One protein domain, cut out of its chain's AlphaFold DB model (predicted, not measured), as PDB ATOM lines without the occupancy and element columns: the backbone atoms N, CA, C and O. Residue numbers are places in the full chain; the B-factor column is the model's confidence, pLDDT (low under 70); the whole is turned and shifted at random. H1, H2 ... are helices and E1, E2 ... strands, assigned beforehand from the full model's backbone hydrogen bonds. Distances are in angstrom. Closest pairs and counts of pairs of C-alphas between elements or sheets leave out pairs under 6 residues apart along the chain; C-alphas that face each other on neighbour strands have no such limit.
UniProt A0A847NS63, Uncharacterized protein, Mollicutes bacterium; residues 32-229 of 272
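What this domain is: This is residues 32 to 229 of the 272 residues of an uncharacterized protein of Mollicutes bacterium (UniProt A0A847NS63). With little regular structure, a six-stranded antiparallel sheet, E4-E9-E3-E2-E1-E10, makes one end; a curled antiparallel sheet, E5-E8-E7-E6, lies beyond it, H2 and H3 on one face. Of 198 printed residues, 73 are in named elements, mixed in class, running E1-E2-E3-H1-E4-H2-E5-H3-E6-E7-E8-E9-E10. The whole is compact, with radius of gyration of the C-alphas 17.0 A and spans 48 by 44 by 36 A.

Where its parts are: The strands are residues 112-114 (E4), 217-221 (E9), 58-63 (E3), 44-48 (E2), 32-35 (E1), 225-229 (E10), 135-137 (E5), 196-202 (E8), 177-183 (E7) and 164-169 (E6); helices 96-105 (H1), 118-123 (H2) and 139-144 (H3). E7 spans 18.2 A. C-alpha 32 is at (288.356, 270.348, 270.544), C-alpha 229 at (293.476, 269.909, 270.265).

How they stand to each other: Between E3 and E9, N 61 and O 218 are within hydrogen-bond range, 2.9 A. H1 only grazes this sheet. H3 has 0 of 2 O i to N i+4 pairs within range, 1 of 3 O i to N i+3.

The domain as a whole: The printed part has no cut; 46 residues, among them 74-91, have pLDDT under 70.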
ATOM      1  N   ARG A  32     287.989 269.348 271.553       91.94
ATOM      2  CA  ARG A  32     288.356 270.348 270.544       91.94
ATOM      3  C   ARG A  32     289.137 269.659 269.433       91.94
ATOM      4  O   ARG A  32     290.010 268.834 269.705       91.94
ATOM      5  N   VAL A  33     288.839 269.987 268.185       91.31
ATOM      6  CA  VAL A  33     289.444 269.366 267.001       91.31
ATOM      7  C   VAL A  33     289.811 270.415 265.962       91.31
ATOM      8  O   VAL A  33     289.165 271.460 265.885       91.31
ATOM      9  N   ARG A  34     290.829 270.127 265.152       91.62
ATOM     10  CA  ARG A  34     291.174 270.893 263.951       91.62
ATOM     11  C   ARG A  34     290.680 270.163 262.711       91.62
ATOM     12  O   ARG A  34     290.876 268.957 262.578       91.62
ATOM     13  N   VAL A  35     290.043 270.897 261.810       90.44
ATOM     14  CA  VAL A  35     289.329 270.362 260.652       90.44
ATOM     15  C   VAL A  35     289.782 271.060 259.377       90.44
ATOM     16  O   VAL A  35     289.759 272.284 259.283       90.44
ATOM     17  N   LEU A  36     290.136 270.281 258.360       89.25
ATOM     18  CA  LEU A  36     290.484 270.781 257.031       89.25
ATOM     19  C   LEU A  36     289.206 270.953 256.198       89.25
ATOM     20  O   LEU A  36     288.798 270.049 255.460       89.25
ATOM     21  N   LEU A  37     288.550 272.107 256.360       83.88
ATOM     22  CA  LEU A  37     287.264 272.408 255.717       83.88
ATOM     23  C   LEU A  37     287.371 272.548 254.199       83.88
ATOM     24  O   LEU A  37     286.461 272.130 253.495       83.88
ATOM     25  N   GLU A  38     288.474 273.087 253.687       82.88
ATOM     26  CA  GLU A  38     288.673 273.342 252.258       82.88
ATOM     27  C   GLU A  38     289.990 272.721 251.759       82.88
ATOM     28  O   GLU A  38     290.569 271.848 252.404       82.88
ATOM     29  N   ASN A  39     290.485 273.153 250.594       67.38
ATOM     30  CA  ASN A  39     291.829 272.803 250.104       67.38
ATOM     31  C   ASN A  39     292.962 273.519 250.870       67.38
ATOM     32  O   ASN A  39     294.096 273.535 250.392       67.38
ATOM     33  N   ASP A  40     292.645 274.121 252.013       62.94
ATOM     34  CA  ASP A  40     293.572 274.838 252.876       62.94
ATOM     35  C   ASP A  40     294.271 273.890 253.865       62.94
ATOM     36  O   ASP A  40     293.726 272.852 254.249       62.94
ATOM     37  N   ASN A  41     295.492 274.253 254.257       60.34
ATOM     38  CA  ASN A  41     296.357 273.478 255.141       60.34
ATOM     39  C   ASN A  41     296.311 273.950 256.602       60.34
ATOM     40  O   ASN A  41     296.743 273.195 257.469       60.34
ATOM     41  N   ASP A  42     295.809 275.157 256.889       72.56
ATOM     42  CA  ASP A  42     295.899 275.727 258.244       72.56
ATOM     43  C   ASP A  42     294.835 275.161 259.205       72.56
ATOM     44  O   ASP A  42     295.083 275.037 260.408       72.56
ATOM     45  N   GLY A  43     293.700 274.702 258.664       82.94
ATOM     46  CA  GLY A  43     292.631 274.026 259.401       82.94
ATOM     47  C   GLY A  43     291.853 274.938 260.356       82.94
ATOM     48  O   GLY A  43     292.383 275.846 260.983       82.94
ATOM     49  N   VAL A  44     290.560 274.669 260.506       88.44
ATOM     50  CA  VAL A  44     289.643 275.454 261.343       88.44
ATOM     51  C   VAL A  44     289.240 274.640 262.562       88.44
ATOM     52  O   VAL A  44     289.111 273.417 262.501       88.44
ATOM     53  N   GLU A  45     289.074 275.301 263.699       90.81
ATOM     54  CA  GLU A  45     288.805 274.619 264.955       90.81
ATOM     55  C   GLU A  45     287.317 274.457 265.249       90.81
ATOM     56  O   GLU A  45     286.505 275.348 265.006       90.81
ATOM     57  N   PHE A  46     286.976 273.325 265.853       93.81
ATOM     58  CA  PHE A  46     285.620 272.981 266.250       93.81
ATOM     59  C   PHE A  46     285.603 272.287 267.611       93.81
ATOM     60  O   PHE A  46     286.614 271.743 268.058       93.81
ATOM     61  N   PHE A  47     284.430 272.242 268.238       93.69
ATOM     62  CA  PHE A  47     284.138 271.343 269.351       93.69
ATOM     63  C   PHE A  47     283.200 270.226 268.921       93.69
ATOM     64  O   PHE A  47     282.262 270.441 268.158       93.69
ATOM     65  N   VAL A  48     283.415 269.035 269.461       93.81
ATOM     66  CA  VAL A  48     282.531 267.887 269.273       93.81
ATOM     67  C   VAL A  48     281.266 268.069 270.107       93.81
ATOM     68  O   VAL A  48     281.347 268.232 271.323       93.81
ATOM     69  N   ILE A  49     280.096 267.999 269.467       93.56
ATOM     70  CA  ILE A  49     278.796 268.171 270.144       93.56
ATOM     71  C   ILE A  49     277.984 266.879 270.262       93.56
ATOM     72  O   ILE A  49     277.046 266.816 271.048       93.56
ATOM     73  N   LYS A  50     278.358 265.824 269.528       91.81
ATOM     74  CA  LYS A  50     277.804 264.474 269.703       91.81
ATOM     75  C   LYS A  50     278.938 263.470 269.796       91.81
ATOM     76  O   LYS A  50     279.912 263.559 269.049       91.81
ATOM     77  N   GLN A  51     278.809 262.509 270.706       88.31
ATOM     78  CA  GLN A  51     279.800 261.448 270.842       88.31
ATOM     79  C   GLN A  51     279.879 260.638 269.541       88.31
ATOM     80  O   GLN A  51     278.855 260.235 268.994       88.31
ATOM     81  N   SER A  52     281.097 260.382 269.071       89.06
ATOM     82  CA  SER A  52     281.373 259.502 267.936       89.06
ATOM     83  C   SER A  52     282.210 258.331 268.425       89.06
ATOM     84  O   SER A  52     283.284 258.523 269.001       89.06
ATOM     85  N   VAL A  53     281.721 257.110 268.234       85.06
ATOM     86  CA  VAL A  53     282.443 255.908 268.655       85.06
ATOM     87  C   VAL A  53     283.471 255.498 267.600       85.06
ATOM     88  O   VAL A  53     283.514 256.026 266.485       85.06
ATOM     89  N   ALA A  54     284.348 254.559 267.957       79.25
ATOM     90  CA  ALA A  54     285.238 253.937 266.984       79.25
ATOM     91  C   ALA A  54     284.415 253.346 265.828       79.25
ATOM     92  O   ALA A  54     283.353 252.768 266.062       79.25
ATOM     93  N   TYR A  55     284.925 253.466 264.603       74.94
ATOM     94  CA  TYR A  55     284.291 253.000 263.362       74.94
ATOM     95  C   TYR A  55     283.113 253.831 262.839       74.94
ATOM     96  O   TYR A  55     282.689 253.598 261.707       74.94
ATOM     97  N   ASP A  56     282.643 254.841 263.574       83.50
ATOM     98  CA  ASP A  56     281.799 255.873 262.973       83.50
ATOM     99  C   ASP A  56     282.615 256.650 261.939       83.50
ATOM    100  O   ASP A  56     283.739 257.069 262.213       83.50
ATOM    101  N   SER A  57     282.043 256.877 260.758       86.06
ATOM    102  CA  SER A  57     282.707 257.641 259.695       86.06
ATOM    103  C   SER A  57     282.602 259.154 259.886       86.06
ATOM    104  O   SER A  57     283.409 259.890 259.322       86.06
ATOM    105  N   TYR A  58     281.637 259.621 260.682       91.75
ATOM    106  CA  TYR A  58     281.279 261.035 260.798       91.75
ATOM    107  C   TYR A  58     281.277 261.520 262.244       91.75
ATOM    108  O   TYR A  58     281.019 260.750 263.170       91.75
ATOM    109  N   VAL A  59     281.523 262.818 262.416       92.88
ATOM    110  CA  VAL A  59     281.473 263.521 263.702       92.88
ATOM    111  C   VAL A  59     280.646 264.794 263.542       92.88
ATOM    112  O   VAL A  59     280.744 265.475 262.519       92.88
ATOM    113  N   TRP A  60     279.826 265.096 264.550       96.19
ATOM    114  CA  TRP A  60     279.084 266.352 264.647       96.19
ATOM    115  C   TRP A  60     279.874 267.369 265.455       96.19
ATOM    116  O   TRP A  60     280.278 267.097 266.591       96.19
ATOM    117  N   LEU A  61     280.072 268.539 264.862       96.19
ATOM    118  CA  LEU A  61     280.987 269.561 265.337       96.19
ATOM    119  C   LEU A  61     280.307 270.932 265.341       96.19
ATOM    120  O   LEU A  61     279.577 271.239 264.407       96.19
ATOM    121  N   ILE A  62     280.584 271.773 266.336       95.31
ATOM    122  CA  ILE A  62     280.229 273.201 266.342       95.31
ATOM    123  C   ILE A  62     281.492 274.047 266.189       95.31
ATOM    124  O   ILE A  62     282.511 273.758 266.817       95.31
ATOM    125  N   LEU A  63     281.442 275.075 265.344       92.88
ATOM    126  CA  LEU A  63     282.583 275.947 265.058       92.88
ATOM    127  C   LEU A  63     283.136 276.577 266.351       92.88
ATOM    128  O   LEU A  63     282.367 277.051 267.183       92.88
ATOM    129  N   ASN A  64     284.455 276.586 266.554       88.50
ATOM    130  CA  ASN A  64     285.117 277.235 267.701       88.50
ATOM    131  C   ASN A  64     285.490 278.704 267.400       88.50
ATOM    132  O   ASN A  64     286.554 279.189 267.765       88.50
ATOM    133  N   GLN A  65     284.625 279.382 266.657       83.62
ATOM    134  CA  GLN A  65     284.688 280.787 266.260       83.62
ATOM    135  C   GLN A  65     283.322 281.153 265.657       83.62
ATOM    136  O   GLN A  65     282.393 280.335 265.680       83.62
ATOM    137  N   ASN A  66     283.204 282.357 265.110       82.56
ATOM    138  CA  ASN A  66     282.049 282.761 264.316       82.56
ATOM    139  C   ASN A  66     282.381 282.653 262.826       82.56
ATOM    140  O   ASN A  66     283.547 282.540 262.447       82.56
ATOM    141  N   ILE A  67     281.358 282.698 261.974       81.69
ATOM    142  CA  ILE A  67     281.587 282.999 260.560       81.69
ATOM    143  C   ILE A  67     282.132 284.426 260.456       81.69
ATOM    144  O   ILE A  67     281.552 285.349 261.028       81.69
ATOM    145  N   GLU A  68     283.223 284.592 259.713       78.62
ATOM    146  CA  GLU A  68     283.873 285.877 259.465       78.62
ATOM    147  C   GLU A  68     283.798 286.256 257.981       78.62
ATOM    148  O   GLU A  68     283.696 285.389 257.109       78.62
ATOM    149  N   ASP A  69     283.813 287.557 257.699       71.12
ATOM    150  CA  ASP A  69     283.971 288.094 256.352       71.12
ATOM    151  C   ASP A  69     285.430 287.983 255.866       71.12
ATOM    152  O   ASP A  69     286.336 287.578 256.596       71.12
ATOM    153  N   GLU A  70     285.693 288.388 254.621       73.62
ATOM    154  CA  GLU A  70     287.050 288.386 254.046       73.62
ATOM    155  C   GLU A  70     288.046 289.288 254.807       73.62
ATOM    156  O   GLU A  70     289.255 289.195 254.591       73.62
ATOM    157  N   SER A  71     287.554 290.176 255.676       70.06
ATOM    158  CA  SER A  71     288.361 291.067 256.514       70.06
ATOM    159  C   SER A  71     288.619 290.499 257.917       70.06
ATOM    160  O   SER A  71     289.291 291.161 258.707       70.06
ATOM    161  N   GLY A  72     288.125 289.294 258.226       67.25
ATOM    162  CA  GLY A  72     288.253 288.669 259.544       67.25
ATOM    163  C   GLY A  72     287.298 289.244 260.592       67.25
ATOM    164  O   GLY A  72     287.550 289.124 261.789       67.25
ATOM    165  N   HIS A  73     286.218 289.915 260.180       70.94
ATOM    166  CA  HIS A  73     285.190 290.394 261.102       70.94
ATOM    167  C   HIS A  73     284.035 289.404 261.169       70.94
ATOM    168  O   HIS A  73     283.562 288.936 260.137       70.94
ATOM    169  N   SER A  74     283.531 289.123 262.374       68.69
ATOM    170  CA  SER A  74     282.350 288.269 262.540       68.69
ATOM    171  C   SER A  74     281.163 288.834 261.758       68.69
ATOM    172  O   SER A  74     280.779 289.985 261.966       68.69
ATOM    173  N   ILE A  75     280.569 288.015 260.889       67.19
ATOM    174  CA  ILE A  75     279.359 288.389 260.162       67.19
ATOM    175  C   ILE A  75     278.199 288.365 261.149       67.19
ATOM    176  O   ILE A  75     277.841 287.313 261.690       67.19
ATOM    177  N   THR A  76     277.619 289.535 261.371       63.53
ATOM    178  CA  THR A  76     276.363 289.677 262.091       63.53
ATOM    179  C   THR A  76     275.206 289.625 261.110       63.53
ATOM    180  O   THR A  76     275.268 290.153 259.998       63.53
ATOM    181  N   VAL A  77     274.144 288.937 261.508       65.00
ATOM    182  CA  VAL A  77     272.887 288.910 260.773       65.00
ATOM    183  C   VAL A  77     271.824 289.609 261.595       65.00
ATOM    184  O   VAL A  77     271.745 289.438 262.815       65.00
ATOM    185  N   PHE A  78     271.029 290.420 260.903       57.78
ATOM    186  CA  PHE A  78     269.792 290.927 261.461       57.78
ATOM    187  C   PHE A  78     268.771 289.813 261.504       57.78
ATOM    188  O   PHE A  78     268.758 288.902 260.668       57.78
ATOM    189  N   ASP A  79     267.912 289.939 262.494       56.19
ATOM    190  CA  ASP A  79     266.838 289.019 262.742       56.19
ATOM    191  C   ASP A  79     265.663 289.252 261.778       56.19
ATOM    192  O   ASP A  79     264.591 289.719 262.153       56.19
ATOM    193  N   GLU A  80     265.905 289.033 260.483       59.06
ATOM    194  CA  GLU A  80     264.924 289.303 259.436       59.06
ATOM    195  C   GLU A  80     264.676 288.074 258.554       59.06
ATOM    196  O   GLU A  80     265.585 287.379 258.079       59.06
ATOM    197  N   ILE A  81     263.391 287.849 258.282       59.53
ATOM    198  CA  ILE A  81     262.939 287.038 257.156       59.53
ATOM    199  C   ILE A  81     263.137 287.870 255.885       59.53
ATOM    200  O   ILE A  81     262.751 289.039 255.830       59.53
ATOM    201  N   ILE A  82     263.707 287.262 254.846       61.09
ATOM    202  CA  ILE A  82     263.899 287.872 253.532       61.09
ATOM    203  C   ILE A  82     262.541 288.394 253.028       61.09
ATOM    204  O   ILE A  82     261.590 287.613 252.919       61.09
ATOM    205  N   PRO A  83     262.414 289.684 252.675       53.56
ATOM    206  CA  PRO A  83     261.158 290.230 252.171       53.56
ATOM    207  C   PRO A  83     260.724 289.556 250.856       53.56
ATOM    208  O   PRO A  83     261.476 289.560 249.882       53.56
ATOM    209  N   GLY A  84     259.499 289.020 250.784       57.22
ATOM    210  CA  GLY A  84     258.945 288.422 249.558       57.22
ATOM    211  C   GLY A  84     257.839 287.387 249.800       57.22
ATOM    212  O   GLY A  84     257.556 287.026 250.937       57.22
ATOM    213  N   GLU A  85     257.198 286.918 248.721       53.94
ATOM    214  CA  GLU A  85     256.354 285.715 248.761       53.94
ATOM    215  C   GLU A  85     257.243 284.476 248.598       53.94
ATOM    216  O   GLU A  85     257.869 284.289 247.555       53.94
ATOM    217  N   HIS A  86     257.278 283.626 249.624       56.06
ATOM    218  CA  HIS A  86     258.031 282.372 249.626       56.06
ATOM    219  C   HIS A  86     257.055 281.191 249.617       56.06
ATOM    220  O   HIS A  86     256.372 280.935 250.607       56.06
ATOM    221  N   GLU A  87     256.962 280.459 248.506       46.44
ATOM    222  CA  GLU A  87     256.162 279.229 248.448       46.44
ATOM    223  C   GLU A  87     256.995 278.017 248.910       46.44
ATOM    224  O   GLU A  87     258.067 277.750 248.375       46.44
ATOM    225  N   ASN A  88     256.459 277.235 249.858       54.53
ATOM    226  CA  ASN A  88     256.990 275.940 250.327       54.53
ATOM    227  C   ASN A  88     258.343 275.942 251.071       54.53
ATOM    228  O   ASN A  88     258.970 274.887 251.157       54.53
ATOM    229  N   LEU A  89     258.777 277.068 251.645       58.59
ATOM    230  CA  LEU A  89     259.986 277.134 252.477       58.59
ATOM    231  C   LEU A  89     259.648 277.125 253.971       58.59
ATOM    232  O   LEU A  89     258.688 277.770 254.399       58.59
ATOM    233  N   THR A  90     260.457 276.436 254.773       66.81
ATOM    234  CA  THR A  90     260.450 276.576 256.238       66.81
ATOM    235  C   THR A  90     260.831 278.005 256.631       66.81
ATOM    236  O   THR A  90     261.517 278.694 255.880       66.81
ATOM    237  N   ILE A  91     260.433 278.463 257.824       66.62
ATOM    238  CA  ILE A  91     260.758 279.823 258.303       66.62
ATOM    239  C   ILE A  91     262.278 280.085 258.249       66.62
ATOM    240  O   ILE A  91     262.699 281.191 257.955       66.62
ATOM    241  N   TRP A  92     263.106 279.056 258.459       73.94
ATOM    242  CA  TRP A  92     264.569 279.123 258.509       73.94
ATOM    243  C   TRP A  92     265.136 279.390 257.129       73.94
ATOM    244  O   TRP A  92     265.944 280.294 256.974       73.94
ATOM    245  N   GLU A  93     264.671 278.644 256.128       74.56
ATOM    246  CA  GLU A  93     265.085 278.819 254.733       74.56
ATOM    247  C   GLU A  93     264.739 280.214 254.196       74.56
ATOM    248  O   GLU A  93     265.328 280.651 253.213       74.56
ATOM    249  N   GLN A  94     263.823 280.929 254.855       71.94
ATOM    250  CA  GLN A  94     263.462 282.302 254.514       71.94
ATOM    251  C   GLN A  94     264.274 283.357 255.287       71.94
ATOM    252  O   GLN A  94     264.067 284.541 255.054       71.94
ATOM    253  N   THR A  95     265.172 282.989 256.204       74.12
ATOM    254  CA  THR A  95     265.956 283.962 256.995       74.12
ATOM    255  C   THR A  95     267.213 284.442 256.267       74.12
ATOM    256  O   THR A  95     267.859 283.672 255.552       74.12
ATOM    257  N   ILE A  96     267.637 285.683 256.531       77.00
ATOM    258  CA  ILE A  96     268.960 286.183 256.103       77.00
ATOM    259  C   ILE A  96     270.085 285.311 256.689       77.00
ATOM    260  O   ILE A  96     271.071 285.014 256.013       77.00
ATOM    261  N   ALA A  97     269.908 284.834 257.924       79.06
ATOM    262  CA  ALA A  97     270.817 283.906 258.592       79.06
ATOM    263  C   ALA A  97     271.093 282.639 257.760       79.06
ATOM    264  O   ALA A  97     272.239 282.189 257.683       79.06
ATOM    265  N   HIS A  98     270.069 282.084 257.105       84.25
ATOM    266  CA  HIS A  98     270.223 280.935 256.219       84.25
ATOM    267  C   HIS A  98     271.052 281.263 254.978       84.25
ATOM    268  O   HIS A  98     272.007 280.544 254.684       84.25
ATOM    269  N   GLU A  99     270.730 282.352 254.274       83.12
ATOM    270  CA  GLU A  99     271.465 282.766 253.074       83.12
ATOM    271  C   GLU A  99     272.949 283.010 253.384       83.12
ATOM    272  O   GLU A  99     273.830 282.487 252.698       83.12
ATOM    273  N   VAL A 100     273.235 283.745 254.461       85.12
ATOM    274  CA  VAL A 100     274.607 284.033 254.897       85.12
ATOM    275  C   VAL A 100     275.347 282.747 255.266       85.12
ATOM    276  O   VAL A 100     276.481 282.559 254.824       85.12
ATOM    277  N   LEU A 101     274.715 281.833 256.013       89.19
ATOM    278  CA  LEU A 101     275.317 280.545 256.366       89.19
ATOM    279  C   LEU A 101     275.678 279.734 255.118       89.19
ATOM    280  O   LEU A 101     276.798 279.231 255.016       89.19
ATOM    281  N   MET A 102     274.741 279.588 254.180       89.56
ATOM    282  CA  MET A 102     274.954 278.793 252.969       89.56
ATOM    283  C   MET A 102     276.054 279.398 252.095       89.56
ATOM    284  O   MET A 102     276.935 278.672 251.638       89.56
ATOM    285  N   ASN A 103     276.069 280.722 251.928       87.44
ATOM    286  CA  ASN A 103     277.101 281.411 251.156       87.44
ATOM    287  C   ASN A 103     278.490 281.279 251.798       87.44
ATOM    288  O   ASN A 103     279.458 280.965 251.106       87.44
ATOM    289  N   ALA A 104     278.593 281.469 253.117       85.69
ATOM    290  CA  ALA A 104     279.861 281.398 253.841       85.69
ATOM    291  C   ALA A 104     280.451 279.979 253.909       85.69
ATOM    292  O   ALA A 104     281.657 279.817 254.063       85.69
ATOM    293  N   THR A 105     279.613 278.944 253.792       89.00
ATOM    294  CA  THR A 105     280.023 277.539 253.966       89.00
ATOM    295  C   THR A 105     279.965 276.713 252.680       89.00
ATOM    296  O   THR A 105     280.235 275.514 252.710       89.00
ATOM    297  N   GLN A 106     279.678 277.333 251.531       88.00
ATOM    298  CA  GLN A 106     279.473 276.650 250.244       88.00
ATOM    299  C   GLN A 106     280.632 275.735 249.802       88.00
ATOM    300  O   GLN A 106     280.410 274.759 249.089       88.00
ATOM    301  N   ASN A 107     281.867 276.048 250.211       86.81
ATOM    302  CA  ASN A 107     283.072 275.308 249.822       86.81
ATOM    303  C   ASN A 107     283.529 274.294 250.878       86.81
ATOM    304  O   ASN A 107     284.494 273.559 250.649       86.81
ATOM    305  N   TRP A 108     282.859 274.244 252.030       90.31
ATOM    306  CA  TRP A 108     283.260 273.372 253.120       90.31
ATOM    307  C   TRP A 108     282.988 271.908 252.771       90.31
ATOM    308  O   TRP A 108     281.926 271.536 252.275       90.31
ATOM    309  N   ARG A 109     283.940 271.036 253.105       87.50
ATOM    310  CA  ARG A 109     283.863 269.570 252.972       87.50
ATOM    311  C   ARG A 109     282.958 268.927 254.030       87.50
ATOM    312  O   ARG A 109     283.258 267.861 254.562       87.50
ATOM    313  N   SER A 110     281.856 269.581 254.360       90.50
ATOM    314  CA  SER A 110     280.827 269.111 255.284       90.50
ATOM    315  C   SER A 110     279.726 268.372 254.526       90.50
ATOM    316  O   SER A 110     279.329 268.784 253.440       90.50
ATOM    317  N   GLU A 111     279.192 267.300 255.106       91.75
ATOM    318  CA  GLU A 111     278.018 266.613 254.556       91.75
ATOM    319  C   GLU A 111     276.726 267.371 254.868       91.75
ATOM    320  O   GLU A 111     275.782 267.369 254.083       91.75
ATOM    321  N   VAL A 112     276.695 268.014 256.036       93.19
ATOM    322  CA  VAL A 112     275.586 268.838 256.507       93.19
ATOM    323  C   VAL A 112     276.174 270.074 257.166       93.19
ATOM    324  O   VAL A 112     277.086 269.937 257.984       93.19
ATOM    325  N   THR A 113     275.599 271.235 256.859       93.38
ATOM    326  CA  THR A 113     275.836 272.496 257.565       93.38
ATOM    327  C   THR A 113     274.504 273.071 258.007       93.38
ATOM    328  O   THR A 113     273.570 273.184 257.215       93.38
ATOM    329  N   ARG A 114     274.416 273.419 259.287       93.75
ATOM    330  CA  ARG A 114     273.229 274.007 259.904       93.75
ATOM    331  C   ARG A 114     273.614 274.857 261.112       93.75
ATOM    332  O   ARG A 114     274.796 274.991 261.415       93.75
ATOM    333  N   LEU A 115     272.638 275.422 261.812       92.69
ATOM    334  CA  LEU A 115     272.862 275.989 263.144       92.69
ATOM    335  C   LEU A 115     272.446 274.986 264.224       92.69
ATOM    336  O   LEU A 115     271.998 273.874 263.924       92.69
ATOM    337  N   LEU A 116     272.643 275.365 265.486       93.50
ATOM    338  CA  LEU A 116     272.265 274.558 266.643       93.50
ATOM    339  C   LEU A 116     270.756 274.258 266.624       93.50
ATOM    340  O   LEU A 116     269.956 275.161 266.381       93.50
ATOM    341  N   GLN A 117     270.381 273.005 266.871       92.56
ATOM    342  CA  GLN A 117     268.993 272.535 266.914       92.56
ATOM    343  C   GLN A 117     268.645 271.993 268.303       92.56
ATOM    344  O   GLN A 117     269.525 271.691 269.108       92.56
ATOM    345  N   GLU A 118     267.352 271.833 268.585       90.75
ATOM    346  CA  GLU A 118     266.877 271.360 269.889       90.75
ATOM    347  C   GLU A 118     267.397 269.951 270.206       90.75
ATOM    348  O   GLU A 118     267.807 269.679 271.334       90.75
ATOM    349  N   GLU A 119     267.481 269.081 269.193       90.69
ATOM    350  CA  GLU A 119     268.071 267.745 269.326       90.69
ATOM    351  C   GLU A 119     269.514 267.775 269.850       90.69
ATOM    352  O   GLU A 119     269.893 266.911 270.636       90.69
ATOM    353  N   ASP A 120     270.309 268.788 269.483       93.69
ATOM    354  CA  ASP A 120     271.684 268.910 269.969       93.69
ATOM    355  C   ASP A 120     271.711 269.261 271.449       93.69
ATOM    356  O   ASP A 120     272.521 268.719 272.196       93.69
ATOM    357  N   LEU A 121     270.817 270.151 271.893       91.69
ATOM    358  CA  LEU A 121     270.717 270.524 273.303       91.69
ATOM    359  C   LEU A 121     270.376 269.295 274.153       91.69
ATOM    360  O   LEU A 121     271.006 269.058 275.187       91.69
ATOM    361  N   VAL A 122     269.429 268.483 273.680       87.50
ATOM    362  CA  VAL A 122     269.023 267.235 274.337       87.50
ATOM    363  C   VAL A 122     270.170 266.222 274.366       87.50
ATOM    364  O   VAL A 122     270.455 265.672 275.432       87.50
ATOM    365  N   ASP A 123     270.869 266.013 273.245       85.50
ATOM    366  CA  ASP A 123     272.028 265.110 273.153       85.50
ATOM    367  C   ASP A 123     273.178 265.553 274.078       85.50
ATOM    368  O   ASP A 123     273.880 264.727 274.671       85.50
ATOM    369  N   LEU A 124     273.334 266.865 274.273       88.25
ATOM    370  CA  LEU A 124     274.295 267.467 275.201       88.25
ATOM    371  C   LEU A 124     273.849 267.386 276.671       88.25
ATOM    372  O   LEU A 124     274.633 267.711 277.572       88.25
ATOM    373  N   GLY A 125     272.630 266.907 276.936       88.25
ATOM    374  CA  GLY A 125     272.052 266.735 278.268       88.25
ATOM    375  C   GLY A 125     271.448 268.008 278.866       88.25
ATOM    376  O   GLY A 125     271.166 268.032 280.067       88.25
ATOM    377  N   LEU A 126     271.255 269.053 278.059       90.31
ATOM    378  CA  LEU A 126     270.555 270.271 278.457       90.31
ATOM    379  C   LEU A 126     269.047 270.011 278.484       90.31
ATOM    380  O   LEU A 126     268.510 269.226 277.703       90.31
ATOM    381  N   LYS A 127     268.350 270.662 279.414       89.25
ATOM    382  CA  LYS A 127     266.901 270.530 279.582       89.25
ATOM    383  C   LYS A 127     266.267 271.908 279.637       89.25
ATOM    384  O   LYS A 127     266.773 272.764 280.361       89.25
ATOM    385  N   LYS A 128     265.150 272.082 278.926       89.31
ATOM    386  CA  LYS A 128     264.329 273.294 279.000       89.31
ATOM    387  C   LYS A 128     263.821 273.444 280.433       89.31
ATOM    388  O   LYS A 128     263.226 272.517 280.992       89.31
ATOM    389  N   ASN A 129     264.075 274.592 281.041       90.69
ATOM    390  CA  ASN A 129     263.542 274.949 282.341       90.69
ATOM    391  C   ASN A 129     262.026 275.116 282.197       90.69
ATOM    392  O   ASN A 129     261.551 275.978 281.467       90.69
ATOM    393  N   SER A 130     261.246 274.293 282.897       87.69
ATOM    394  CA  SER A 130     259.783 274.293 282.771       87.69
ATOM    395  C   SER A 130     259.111 275.574 283.277       87.69
ATOM    396  O   SER A 130     257.913 275.741 283.079       87.69
ATOM    397  N   THR A 131     259.840 276.426 284.004       87.06
ATOM    398  CA  THR A 131     259.316 277.680 284.564       87.06
ATOM    399  C   THR A 131     259.628 278.866 283.664       87.06
ATOM    400  O   THR A 131     258.759 279.705 283.462       87.06
ATOM    401  N   THR A 132     260.860 278.952 283.152       87.94
ATOM    402  CA  THR A 132     261.303 280.088 282.325       87.94
ATOM    403  C   THR A 132     261.210 279.812 280.827       87.94
ATOM    404  O   THR A 132     261.193 280.750 280.044       87.94
ATOM    405  N   GLY A 133     261.142 278.544 280.417       88.75
ATOM    406  CA  GLY A 133     261.204 278.145 279.012       88.75
ATOM    407  C   GLY A 133     262.618 278.179 278.420       88.75
ATOM    408  O   GLY A 133     262.774 277.938 277.230       88.75
ATOM    409  N   GLU A 134     263.650 278.443 279.221       93.50
ATOM    410  CA  GLU A 134     265.031 278.624 278.754       93.50
ATOM    411  C   GLU A 134     265.876 277.363 278.976       93.50
ATOM    412  O   GLU A 134     265.608 276.577 279.885       93.50
ATOM    413  N   TYR A 135     266.937 277.177 278.193       94.06
ATOM    414  CA  TYR A 135     267.981 276.197 278.508       94.06
ATOM    415  C   TYR A 135     269.172 276.897 279.167       94.06
ATOM    416  O   TYR A 135     269.645 277.919 278.677       94.06
ATOM    417  N   GLU A 136     269.696 276.321 280.245       93.12
ATOM    418  CA  GLU A 136     270.828 276.877 280.998       93.12
ATOM    419  C   GLU A 136     272.144 276.213 280.574       93.12
ATOM    420  O   GLU A 136     272.343 275.014 280.782       93.12
ATOM    421  N   ILE A 137     273.071 276.985 280.002       91.00
ATOM    422  CA  ILE A 137     274.406 276.502 279.633       91.00
ATOM    423  C   ILE A 137     275.342 276.732 280.817       91.00
ATOM    424  O   ILE A 137     275.769 277.852 281.087       91.00
ATOM    425  N   MET A 138     275.675 275.657 281.524       87.31
ATOM    426  CA  MET A 138     276.591 275.686 282.668       87.31
ATOM    427  C   MET A 138     278.063 275.598 282.226       87.31
ATOM    428  O   MET A 138     278.375 275.263 281.084       87.31
ATOM    429  N   ALA A 139     278.996 275.827 283.157       81.94
ATOM    430  CA  ALA A 139     280.441 275.823 282.888       81.94
ATOM    431  C   ALA A 139     280.999 274.518 282.276       81.94
ATOM    432  O   ALA A 139     282.022 274.530 281.593       81.94
ATOM    433  N   ASN A 140     280.324 273.385 282.485       80.31
ATOM    434  CA  ASN A 140     280.670 272.085 281.898       80.31
ATOM    435  C   ASN A 140     280.221 271.918 280.428       80.31
ATOM    436  O   ASN A 140     280.385 270.830 279.871       80.31
ATOM    437  N   ARG A 141     279.620 272.959 279.842       85.69
ATOM    438  CA  ARG A 141     279.198 273.063 278.439       85.69
ATOM    439  C   ARG A 141     279.695 274.366 277.811       85.69
ATOM    440  O   ARG A 141     279.009 274.983 276.997       85.69
ATOM    441  N   ARG A 142     280.894 274.812 278.212       82.38
ATOM    442  CA  ARG A 142     281.512 276.067 277.746       82.38
ATOM    443  C   ARG A 142     281.587 276.160 276.222       82.38
ATOM    444  O   ARG A 142     281.540 277.252 275.676       82.38
ATOM    445  N   GLU A 143     281.686 275.021 275.543       85.06
ATOM    446  CA  GLU A 143     281.721 274.907 274.092       85.06
ATOM    447  C   GLU A 143     280.458 275.439 273.411       85.06
ATOM    448  O   GLU A 143     280.535 275.767 272.236       85.06
ATOM    449  N   LEU A 144     279.330 275.570 274.115       89.12
ATOM    450  CA  LEU A 144     278.110 276.204 273.606       89.12
ATOM    451  C   LEU A 144     277.967 277.666 274.032       89.12
ATOM    452  O   LEU A 144     277.076 278.351 273.547       89.12
ATOM    453  N   ALA A 145     278.792 278.170 274.949       86.00
ATOM    454  CA  ALA A 145     278.675 279.561 275.365       86.00
ATOM    455  C   ALA A 145     279.043 280.509 274.200       86.00
ATOM    456  O   ALA A 145     279.856 280.143 273.343       86.00
ATOM    457  N   PRO A 146     278.472 281.728 274.155       84.81
ATOM    458  CA  PRO A 146     278.903 282.771 273.233       84.81
ATOM    459  C   PRO A 146     280.397 283.064 273.360       84.81
ATOM    460  O   PRO A 146     280.976 282.986 274.449       84.81
ATOM    461  N   ILE A 147     281.021 283.434 272.245       74.56
ATOM    462  CA  ILE A 147     282.444 283.769 272.219       74.56
ATOM    463  C   ILE A 147     282.606 285.195 272.737       74.56
ATOM    464  O   ILE A 147     282.071 286.149 272.168       74.56
ATOM    465  N   VAL A 148     283.324 285.330 273.852       65.88
ATOM    466  CA  VAL A 148     283.618 286.620 274.481       65.88
ATOM    467  C   VAL A 148     284.800 287.259 273.758       65.88
ATOM    468  O   VAL A 148     285.878 286.666 273.707       65.88
ATOM    469  N   LEU A 149     284.625 288.474 273.234       60.69
ATOM    470  CA  LEU A 149     285.715 289.221 272.613       60.69
ATOM    471  C   LEU A 149     286.671 289.712 273.698       60.69
ATOM    472  O   LEU A 149     286.394 290.673 274.413       60.69
ATOM    473  N   SER A 150     287.820 289.058 273.833       48.88
ATOM    474  CA  SER A 150     288.829 289.442 274.823       48.88
ATOM    475  C   SER A 150     289.577 290.746 274.497       48.88
ATOM    476  O   SER A 150     290.468 291.110 275.259       48.88
ATOM    477  N   GLU A 151     289.243 291.471 273.419       42.56
ATOM    478  CA  GLU A 151     290.037 292.628 272.962       42.56
ATOM    479  C   GLU A 151     289.392 294.018 273.095       42.56
ATOM    480  O   GLU A 151     290.126 295.000 273.026       42.56
ATOM    481  N   TYR A 152     288.094 294.164 273.394       38.28
ATOM    482  CA  TYR A 152     287.511 295.503 273.624       38.28
ATOM    483  C   TYR A 152     286.397 295.543 274.688       38.28
ATOM    484  O   TYR A 152     285.248 295.838 274.361       38.28
ATOM    485  N   PRO A 153     286.705 295.337 275.984       35.53
ATOM    486  CA  PRO A 153     285.849 295.851 277.044       35.53
ATOM    487  C   PRO A 153     285.975 297.381 277.052       35.53
ATOM    488  O   PRO A 153     286.917 297.945 277.614       35.53
ATOM    489  N   THR A 154     285.067 298.087 276.379       38.72
ATOM    490  CA  THR A 154     284.934 299.532 276.593       38.72
ATOM    491  C   THR A 154     284.244 299.770 277.937       38.72
ATOM    492  O   THR A 154     283.487 298.933 278.425       38.72
ATOM    493  N   LEU A 155     284.505 300.924 278.560       40.56
ATOM    494  CA  LEU A 155     283.886 301.334 279.834       40.56
ATOM    495  C   LEU A 155     282.343 301.364 279.791       40.56
ATOM    496  O   LEU A 155     281.722 301.341 280.850       40.56
ATOM    497  N   ASP A 156     281.758 301.361 278.591       42.12
ATOM    498  CA  ASP A 156     280.315 301.386 278.345       42.12
ATOM    499  C   ASP A 156     279.739 300.017 277.919       42.12
ATOM    500  O   ASP A 156     278.527 299.904 277.751       42.12
ATOM    501  N   ASN A 157     280.567 298.976 277.732       42.12
ATOM    502  CA  ASN A 157     280.109 297.655 277.282       42.12
ATOM    503  C   ASN A 157     280.941 296.509 277.908       42.12
ATOM    504  O   ASN A 157     281.914 296.035 277.312       42.12
ATOM    505  N   PRO A 158     280.617 296.083 279.146       38.66
ATOM    506  CA  PRO A 158     281.525 295.292 279.974       38.66
ATOM    507  C   PRO A 158     281.775 293.843 279.525       38.66
ATOM    508  O   PRO A 158     282.715 293.240 280.037       38.66
ATOM    509  N   LYS A 159     281.032 293.277 278.566       47.97
ATOM    510  CA  LYS A 159     281.362 292.005 277.892       47.97
ATOM    511  C   LYS A 159     280.688 291.995 276.511       47.97
ATOM    512  O   LYS A 159     279.573 291.502 276.389       47.97
ATOM    513  N   SER A 160     281.329 292.527 275.469       53.97
ATOM    514  CA  SER A 160     280.853 292.337 274.091       53.97
ATOM    515  C   SER A 160     281.053 290.869 273.693       53.97
ATOM    516  O   SER A 160     282.096 290.459 273.188       53.97
ATOM    517  N   ALA A 161     280.073 290.030 274.013       58.41
ATOM    518  CA  ALA A 161     279.985 288.690 273.463       58.41
ATOM    519  C   ALA A 161     279.095 288.718 272.231       58.41
ATOM    520  O   ALA A 161     278.061 289.385 272.206       58.41
ATOM    521  N   TYR A 162     279.490 287.954 271.224       69.12
ATOM    522  CA  TYR A 162     278.622 287.706 270.094       69.12
ATOM    523  C   TYR A 162     277.623 286.609 270.469       69.12
ATOM    524  O   TYR A 162     277.927 285.417 270.374       69.12
ATOM    525  N   ASN A 163     276.436 287.018 270.929       83.06
ATOM    526  CA  ASN A 163     275.286 286.119 271.006       83.06
ATOM    527  C   ASN A 163     275.056 285.515 269.619       83.06
ATOM    528  O   ASN A 163     275.251 286.200 268.612       83.06
ATOM    529  N   TYR A 164     274.651 284.251 269.550       85.69
ATOM    530  CA  TYR A 164     274.544 283.572 268.263       85.69
ATOM    531  C   TYR A 164     273.179 282.941 268.026       85.69
ATOM    532  O   TYR A 164     272.477 282.507 268.944       85.69
ATOM    533  N   TRP A 165     272.840 282.906 266.743       86.25
ATOM    534  CA  TRP A 165     271.578 282.426 266.209       86.25
ATOM    535  C   TRP A 165     271.445 280.902 266.326       86.25
ATOM    536  O   TRP A 165     272.421 280.175 266.117       86.25
ATOM    537  N   THR A 166     270.238 280.391 266.591       89.00
ATOM    538  CA  THR A 166     269.946 278.946 266.510       89.00
ATOM    539  C   THR A 166     268.858 278.650 265.484       89.00
ATOM    540  O   THR A 166     268.168 279.539 265.002       89.00
ATOM    541  N   GLN A 167     268.692 277.377 265.134       87.62
ATOM    542  CA  GLN A 167     267.640 276.915 264.229       87.62
ATOM    543  C   GLN A 167     266.394 276.410 264.975       87.62
ATOM    544  O   GLN A 167     265.627 275.613 264.435       87.62
ATOM    545  N   ILE A 168     266.232 276.808 266.238       86.38
ATOM    546  CA  ILE A 168     265.169 276.344 267.128       86.38
ATOM    547  C   ILE A 168     264.047 277.380 267.117       86.38
ATOM    548  O   ILE A 168     264.248 278.514 267.547       86.38
ATOM    549  N   TYR A 169     262.865 276.984 266.651       82.31
ATOM    550  CA  TYR A 169     261.679 277.835 266.706       82.31
ATOM    551  C   TYR A 169     261.062 277.832 268.091       82.31
ATOM    552  O   TYR A 169     261.014 276.791 268.748       82.31
ATOM    553  N   ASP A 170     260.535 278.981 268.497       84.44
ATOM    554  CA  ASP A 170     259.649 279.032 269.646       84.44
ATOM    555  C   ASP A 170     258.191 278.898 269.201       84.44
ATOM    556  O   ASP A 170     257.525 279.877 268.873       84.44
ATOM    557  N   GLU A 171     257.696 277.660 269.176       80.38
ATOM    558  CA  GLU A 171     256.295 277.359 268.849       80.38
ATOM    559  C   GLU A 171     255.305 277.892 269.899       80.38
ATOM    560  O   GLU A 171     254.103 277.954 269.636       80.38
ATOM    561  N   GLU A 172     255.787 278.248 271.095       82.44
ATOM    562  CA  GLU A 172     254.959 278.728 272.205       82.44
ATOM    563  C   GLU A 172     254.796 280.260 272.196       82.44
ATOM    564  O   GLU A 172     253.952 280.788 272.926       82.44
ATOM    565  N   ALA A 173     255.569 280.974 271.371       80.69
ATOM    566  CA  ALA A 173     255.524 282.428 271.269       80.69
ATOM    567  C   ALA A 173     254.297 282.931 270.482       80.69
ATOM    568  O   ALA A 173     253.840 282.315 269.520       80.69
ATOM    569  N   GLU A 174     253.753 284.088 270.880       78.50
ATOM    570  CA  GLU A 174     252.609 284.717 270.189       78.50
ATOM    571  C   GLU A 174     252.997 285.369 268.846       78.50
ATOM    572  O   GLU A 174     252.149 285.614 267.987       78.50
ATOM    573  N   ASN A 175     254.282 285.661 268.677       74.31
ATOM    574  CA  ASN A 175     254.943 286.271 267.527       74.31
ATOM    575  C   ASN A 175     255.921 285.275 266.889       74.31
ATOM    576  O   ASN A 175     256.215 284.218 267.445       74.31
ATOM    577  N   THR A 176     256.455 285.615 265.715       75.50
ATOM    578  CA  THR A 176     257.554 284.832 265.151       75.50
ATOM    579  C   THR A 176     258.764 285.009 266.064       75.50
ATOM    580  O   THR A 176     259.279 286.116 266.190       75.50
ATOM    581  N   SER A 177     259.188 283.932 266.717       79.19
ATOM    582  CA  SER A 177     260.324 283.933 267.635       79.19
ATOM    583  C   SER A 177     261.215 282.720 267.394       79.19
ATOM    584  O   SER A 177     260.750 281.644 266.999       79.19
ATOM    585  N   VAL A 178     262.506 282.884 267.657       83.06
ATOM    586  CA  VAL A 178     263.475 281.784 267.673       83.06
ATOM    587  C   VAL A 178     264.248 281.792 268.976       83.06
ATOM    588  O   VAL A 178     264.368 282.820 269.637       83.06
ATOM    589  N   PHE A 179     264.855 280.669 269.331       88.31
ATOM    590  CA  PHE A 179     265.830 280.683 270.408       88.31
ATOM    591  C   PHE A 179     267.184 281.204 269.918       88.31
ATOM    592  O   PHE A 179     267.677 280.824 268.855       88.31
ATOM    593  N   ALA A 180     267.832 282.015 270.744       89.38
ATOM    594  CA  ALA A 180     269.209 282.450 270.559       89.38
ATOM    595  C   ALA A 180     270.042 282.092 271.790       89.38
ATOM    596  O   ALA A 180     269.514 281.957 272.899       89.38
ATOM    597  N   VAL A 181     271.354 281.949 271.604       91.62
ATOM    598  CA  VAL A 181     272.281 281.724 272.715       91.62
ATOM    599  C   VAL A 181     272.853 283.051 273.174       91.62
ATOM    600  O   VAL A 181     273.554 283.732 272.424       91.62
ATOM    601  N   ILE A 182     272.544 283.409 274.418       88.56
ATOM    602  CA  ILE A 182     272.803 284.728 274.981       88.56
ATOM    603  C   ILE A 182     273.674 284.608 276.223       88.56
ATOM    604  O   ILE A 182     273.399 283.801 277.113       88.56
ATOM    605  N   LEU A 183     274.736 285.414 276.285       86.50
ATOM    606  CA  LEU A 183     275.661 285.405 277.412       86.50
ATOM    607  C   LEU A 183     274.928 285.812 278.695       86.50
ATOM    608  O   LEU A 183     274.174 286.785 278.713       86.50
ATOM    609  N   ASN A 184     275.192 285.101 279.789       86.12
ATOM    610  CA  ASN A 184     274.787 285.558 281.106       86.12
ATOM    611  C   ASN A 184     275.810 286.576 281.628       86.12
ATOM    612  O   ASN A 184     276.930 286.218 282.006       86.12
ATOM    613  N   GLU A 185     275.436 287.852 281.664       82.75
ATOM    614  CA  GLU A 185     276.314 288.922 282.154       82.75
ATOM    615  C   GLU A 185     276.694 288.731 283.629       82.75
ATOM    616  O   GLU A 185     277.847 289.000 283.998       82.75
ATOM    617  N   ASP A 186     275.783 288.151 284.418       83.62
ATOM    618  CA  ASP A 186     275.959 287.839 285.840       83.62
ATOM    619  C   ASP A 186     276.914 286.659 286.084       83.62
ATOM    620  O   ASP A 186     277.302 286.400 287.228       83.62
ATOM    621  N   TYR A 187     277.338 285.944 285.033       81.06
ATOM    622  CA  TYR A 187     278.311 284.866 285.174       81.06
ATOM    623  C   TYR A 187     279.638 285.395 285.730       81.06
ATOM    624  O   TYR A 187     280.322 286.240 285.132       81.06
ATOM    625  N   ASN A 188     280.018 284.845 286.879       76.62
ATOM    626  CA  ASN A 188     281.156 285.258 287.697       76.62
ATOM    627  C   ASN A 188     282.309 284.227 287.694       76.62
ATOM    628  O   ASN A 188     283.274 284.397 288.438       76.62
ATOM    629  N   GLY A 189     282.217 283.163 286.885       74.25
ATOM    630  CA  GLY A 189     283.209 282.082 286.845       74.25
ATOM    631  C   GLY A 189     282.947 280.915 287.807       74.25
ATOM    632  O   GLY A 189     283.797 280.030 287.910       74.25
ATOM    633  N   ASP A 190     281.826 280.912 288.534       77.81
ATOM    634  CA  ASP A 190     281.445 279.804 289.412       77.81
ATOM    635  C   ASP A 190     280.769 278.637 288.653       77.81
ATOM    636  O   ASP A 190     280.650 278.628 287.432       77.81
ATOM    637  N   THR A 191     280.385 277.586 289.382       80.44
ATOM    638  CA  THR A 191     279.753 276.383 288.800       80.44
ATOM    639  C   THR A 191     278.232 276.359 288.949       80.44
ATOM    640  O   THR A 191     277.602 275.397 288.516       80.44
ATOM    641  N   LEU A 192     277.647 277.372 289.591       84.19
ATOM    642  CA  LEU A 192     276.228 277.427 289.961       84.19
ATOM    643  C   LEU A 192     275.450 278.451 289.136       84.19
ATOM    644  O   LEU A 192     274.234 278.346 289.021       84.19
ATOM    645  N   THR A 193     276.152 279.417 288.563       83.44
ATOM    646  CA  THR A 193     275.622 280.451 287.694       83.44
ATOM    647  C   THR A 193     275.784 279.983 286.247       83.44
ATOM    648  O   THR A 193     276.903 279.649 285.843       83.44
ATOM    649  N   PRO A 194     274.708 279.944 285.443       88.56
ATOM    650  CA  PRO A 194     274.813 279.639 284.020       88.56
ATOM    651  C   PRO A 194     275.769 280.612 283.323       88.56
ATOM    652  O   PRO A 194     275.755 281.806 283.614       88.56
ATOM    653  N   MET A 195     276.587 280.118 282.396       87.38
ATOM    654  CA  MET A 195     277.423 280.952 281.524       87.38
ATOM    655  C   MET A 195     276.590 281.693 280.482       87.38
ATOM    656  O   MET A 195     276.929 282.807 280.089       87.38
ATOM    657  N   ALA A 196     275.533 281.047 280.001       90.44
ATOM    658  CA  ALA A 196     274.667 281.541 278.947       90.44
ATOM    659  C   ALA A 196     273.291 280.879 279.040       90.44
ATOM    660  O   ALA A 196     273.129 279.841 279.689       90.44
ATOM    661  N   TYR A 197     272.324 281.467 278.349       93.31
ATOM    662  CA  TYR A 197     270.975 280.942 278.208       93.31
ATOM    663  C   TYR A 197     270.659 280.725 276.734       93.31
ATOM    664  O   TYR A 197     270.996 281.561 275.899       93.31
ATOM    665  N   VAL A 198     269.978 279.627 276.421       94.06
ATOM    666  CA  VAL A 198     269.249 279.486 275.159       94.06
ATOM    667  C   VAL A 198     267.826 279.940 275.437       94.06
ATOM    668  O   VAL A 198     267.089 279.245 276.141       94.06
ATOM    669  N   ARG A 199     267.455 281.123 274.948       91.56
ATOM    670  CA  ARG A 199     266.165 281.752 275.259       91.56
ATOM    671  C   ARG A 199     265.497 282.316 274.015       91.56
ATOM    672  O   ARG A 199     266.184 282.688 273.066       91.56
ATOM    673  N   SER A 200     264.170 282.354 274.054       87.69
ATOM    674  CA  SER A 200     263.341 282.864 272.969       87.69
ATOM    675  C   SER A 200     263.579 284.354 272.732       87.69
ATOM    676  O   SER A 200     263.769 285.126 273.678       87.69
ATOM    677  N   HIS A 201     263.593 284.738 271.463       81.62
ATOM    678  CA  HIS A 201     263.779 286.092 270.987       81.62
ATOM    679  C   HIS A 201     262.806 286.375 269.844       81.62
ATOM    680  O   HIS A 201     262.685 285.573 268.917       81.62
ATOM    681  N   ASP A 202     262.114 287.510 269.944       76.94
ATOM    682  CA  ASP A 202     261.153 287.981 268.950       76.94
ATOM    683  C   ASP A 202     261.870 288.511 267.714       76.94
ATOM    684  O   ASP A 202     262.618 289.483 267.804       76.94
ATOM    685  N   ILE A 203     261.553 287.920 266.565       67.56
ATOM    686  CA  ILE A 203     262.169 288.247 265.280       67.56
ATOM    687  C   ILE A 203     261.390 289.288 264.471       67.56
ATOM    688  O   ILE A 203     261.715 289.610 263.332       67.56
ATOM    689  N   THR A 204     260.289 289.798 265.018       63.34
ATOM    690  CA  THR A 204     259.391 290.730 264.323       63.34
ATOM    691  C   THR A 204     259.667 292.201 264.653       63.34
ATOM    692  O   THR A 204     259.147 293.093 263.976       63.34
ATOM    693  N   SER A 205     260.503 292.477 265.659       56.19
ATOM    694  CA  SER A 205     260.777 293.823 266.174       56.19
ATOM    695  C   SER A 205     262.144 294.361 265.722       56.19
ATOM    696  O   SER A 205     263.146 294.224 266.414       56.19
ATOM    697  N   ILE A 206     262.175 295.065 264.583       54.06
ATOM    698  CA  ILE A 206     263.385 295.698 264.000       54.06
ATOM    699  C   ILE A 206     263.911 296.872 264.861       54.06
ATOM    700  O   ILE A 206     264.999 297.401 264.642       54.06
ATOM    701  N   THR A 207     263.139 297.351 265.843       51.72
ATOM    702  CA  THR A 207     263.470 298.583 266.581       51.72
ATOM    703  C   THR A 207     264.611 298.436 267.586       51.72
ATOM    704  O   THR A 207     265.194 299.455 267.957       51.72
ATOM    705  N   ASP A 208     264.974 297.207 267.955       47.84
ATOM    706  CA  ASP A 208     266.086 296.898 268.851       47.84
ATOM    707  C   ASP A 208     267.054 295.948 268.122       47.84
ATOM    708  O   ASP A 208     266.947 294.737 268.258       47.84
ATOM    709  N   ASN A 209     267.952 296.506 267.293       48.75
ATOM    710  CA  ASN A 209     268.982 295.820 266.484       48.75
ATOM    711  C   ASN A 209     269.872 294.855 267.306       48.75
ATOM    712  O   ASN A 209     271.042 295.141 267.573       48.75
ATOM    713  N   TYR A 210     269.353 293.701 267.713       56.47
ATOM    714  CA  TYR A 210     270.175 292.629 268.246       56.47
ATOM    715  C   TYR A 210     270.793 291.880 267.072       56.47
ATOM    716  O   TYR A 210     270.186 291.031 266.431       56.47
ATOM    717  N   GLU A 211     272.028 292.258 266.771       69.75
ATOM    718  CA  GLU A 211     272.880 291.558 265.825       69.75
ATOM    719  C   GLU A 211     273.350 290.236 266.444       69.75
ATOM    720  O   GLU A 211     274.063 290.221 267.453       69.75
ATOM    721  N   PHE A 212     272.958 289.117 265.834       79.75
ATOM    722  CA  PHE A 212     273.456 287.794 266.203       79.75
ATOM    723  C   PHE A 212     274.509 287.342 265.202       79.75
ATOM    724  O   PHE A 212     274.392 287.578 264.002       79.75
ATOM    725  N   VAL A 213     275.533 286.643 265.679       84.81
ATOM    726  CA  VAL A 213     276.478 285.966 264.785       84.81
ATOM    727  C   VAL A 213     275.996 284.569 264.434       84.81
ATOM    728  O   VAL A 213     275.130 283.982 265.092       84.81
ATOM    729  N   LEU A 214     276.619 284.004 263.408       86.56
ATOM    730  CA  LEU A 214     276.388 282.631 262.997       86.56
ATOM    731  C   LEU A 214     277.505 281.724 263.495       86.56
ATOM    732  O   LEU A 214     278.688 281.949 263.222       86.56
ATOM    733  N   ARG A 215     277.098 280.658 264.185       90.62
ATOM    734  CA  ARG A 215     277.985 279.617 264.694       90.62
ATOM    735  C   ARG A 215     277.560 278.249 264.145       90.62
ATOM    736  O   ARG A 215     276.671 277.608 264.711       90.62
ATOM    737  N   PRO A 216     278.154 277.811 263.023       93.19
ATOM    738  CA  PRO A 216     277.749 276.600 262.328       93.19
ATOM    739  C   PRO A 216     277.943 275.337 263.158       93.19
ATOM    740  O   PRO A 216     278.972 275.140 263.808       93.19
ATOM    741  N   VAL A 217     276.971 274.446 263.029       96.31
ATOM    742  CA  VAL A 217     277.078 273.031 263.339       96.31
ATOM    743  C   VAL A 217     277.234 272.270 262.029       96.31
ATOM    744  O   VAL A 217     276.413 272.399 261.119       96.31
ATOM    745  N   ILE A 218     278.279 271.454 261.942       96.31
ATOM    746  CA  ILE A 218     278.585 270.652 260.763       96.31
ATOM    747  C   ILE A 218     278.649 269.165 261.090       96.31
ATOM    748  O   ILE A 218     279.026 268.757 262.192       96.31
ATOM    749  N   ARG A 219     278.347 268.345 260.087       95.88
ATOM    750  CA  ARG A 219     278.679 266.920 260.071       95.88
ATOM    751  C   ARG A 219     279.801 266.693 259.078       95.88
ATOM    752  O   ARG A 219     279.629 266.961 257.889       95.88
ATOM    753  N   ILE A 220     280.931 266.180 259.550       92.56
ATOM    754  CA  ILE A 220     282.101 265.959 258.700       92.56
ATOM    755  C   ILE A 220     282.648 264.544 258.828       92.56
ATOM    756  O   ILE A 220     282.564 263.918 259.884       92.56
ATOM    757  N   HIS A 221     283.195 264.029 257.727       90.62
ATOM    758  CA  HIS A 221     283.880 262.746 257.720       90.62
ATOM    759  C   HIS A 221     285.190 262.843 258.517       90.62
ATOM    760  O   HIS A 221     285.964 263.781 258.321       90.62
ATOM    761  N   LYS A 222     285.481 261.849 259.367       87.56
ATOM    762  CA  LYS A 222     286.670 261.827 260.246       87.56
ATOM    763  C   LYS A 222     287.986 262.036 259.507       87.56
ATOM    764  O   LYS A 222     288.907 262.611 260.061       87.56
ATOM    765  N   MET A 223     288.053 261.627 258.240       86.00
ATOM    766  CA  MET A 223     289.255 261.797 257.418       86.00
ATOM    767  C   MET A 223     289.680 263.255 257.183       86.00
ATOM    768  O   MET A 223     290.793 263.488 256.729       86.00
ATOM    769  N   TYR A 224     288.780 264.213 257.417       87.69
ATOM    770  CA  TYR A 224     289.063 265.645 257.309       87.69
ATOM    771  C   TYR A 224     289.386 266.282 258.665       87.69
ATOM    772  O   TYR A 224     289.659 267.479 258.726       87.69
ATOM    773  N   ILE A 225     289.345 265.503 259.748       87.81
ATOM    774  CA  ILE A 225     289.824 265.923 261.058       87.81
ATOM    775  C   ILE A 225     291.330 265.665 261.080       87.81
ATOM    776  O   ILE A 225     291.772 264.521 260.983       87.81
ATOM    777  N   ASP A 226     292.089 266.749 261.176       85.50
ATOM    778  CA  ASP A 226     293.550 266.731 261.220       85.50
ATOM    779  C   ASP A 226     294.030 266.192 262.573       85.50
ATOM    780  O   ASP A 226     294.736 265.190 262.651       85.50
ATOM    781  N   CYS A 227     293.577 266.804 263.671       83.38
ATOM    782  CA  CYS A 227     293.957 266.376 265.013       83.38
ATOM    783  C   CYS A 227     292.952 266.797 266.096       83.38
ATOM    784  O   CYS A 227     292.139 267.710 265.919       83.38
ATOM    785  N   LYS A 228     293.046 266.157 267.269       85.62
ATOM    786  CA  LYS A 228     292.458 266.665 268.517       85.62
ATOM    787  C   LYS A 228     293.373 267.710 269.146       85.62
ATOM    788  O   LYS A 228     294.566 267.474 269.327       85.62
ATOM    789  N   ILE A 229     292.795 268.829 269.556       80.75
ATOM    790  CA  ILE A 229     293.476 269.909 270.265       80.75
ATOM    791  C   ILE A 229     293.222 269.707 271.760       80.75
ATOM    792  O   ILE A 229     292.106 269.881 272.244       80.75
TER     793      ILE A 229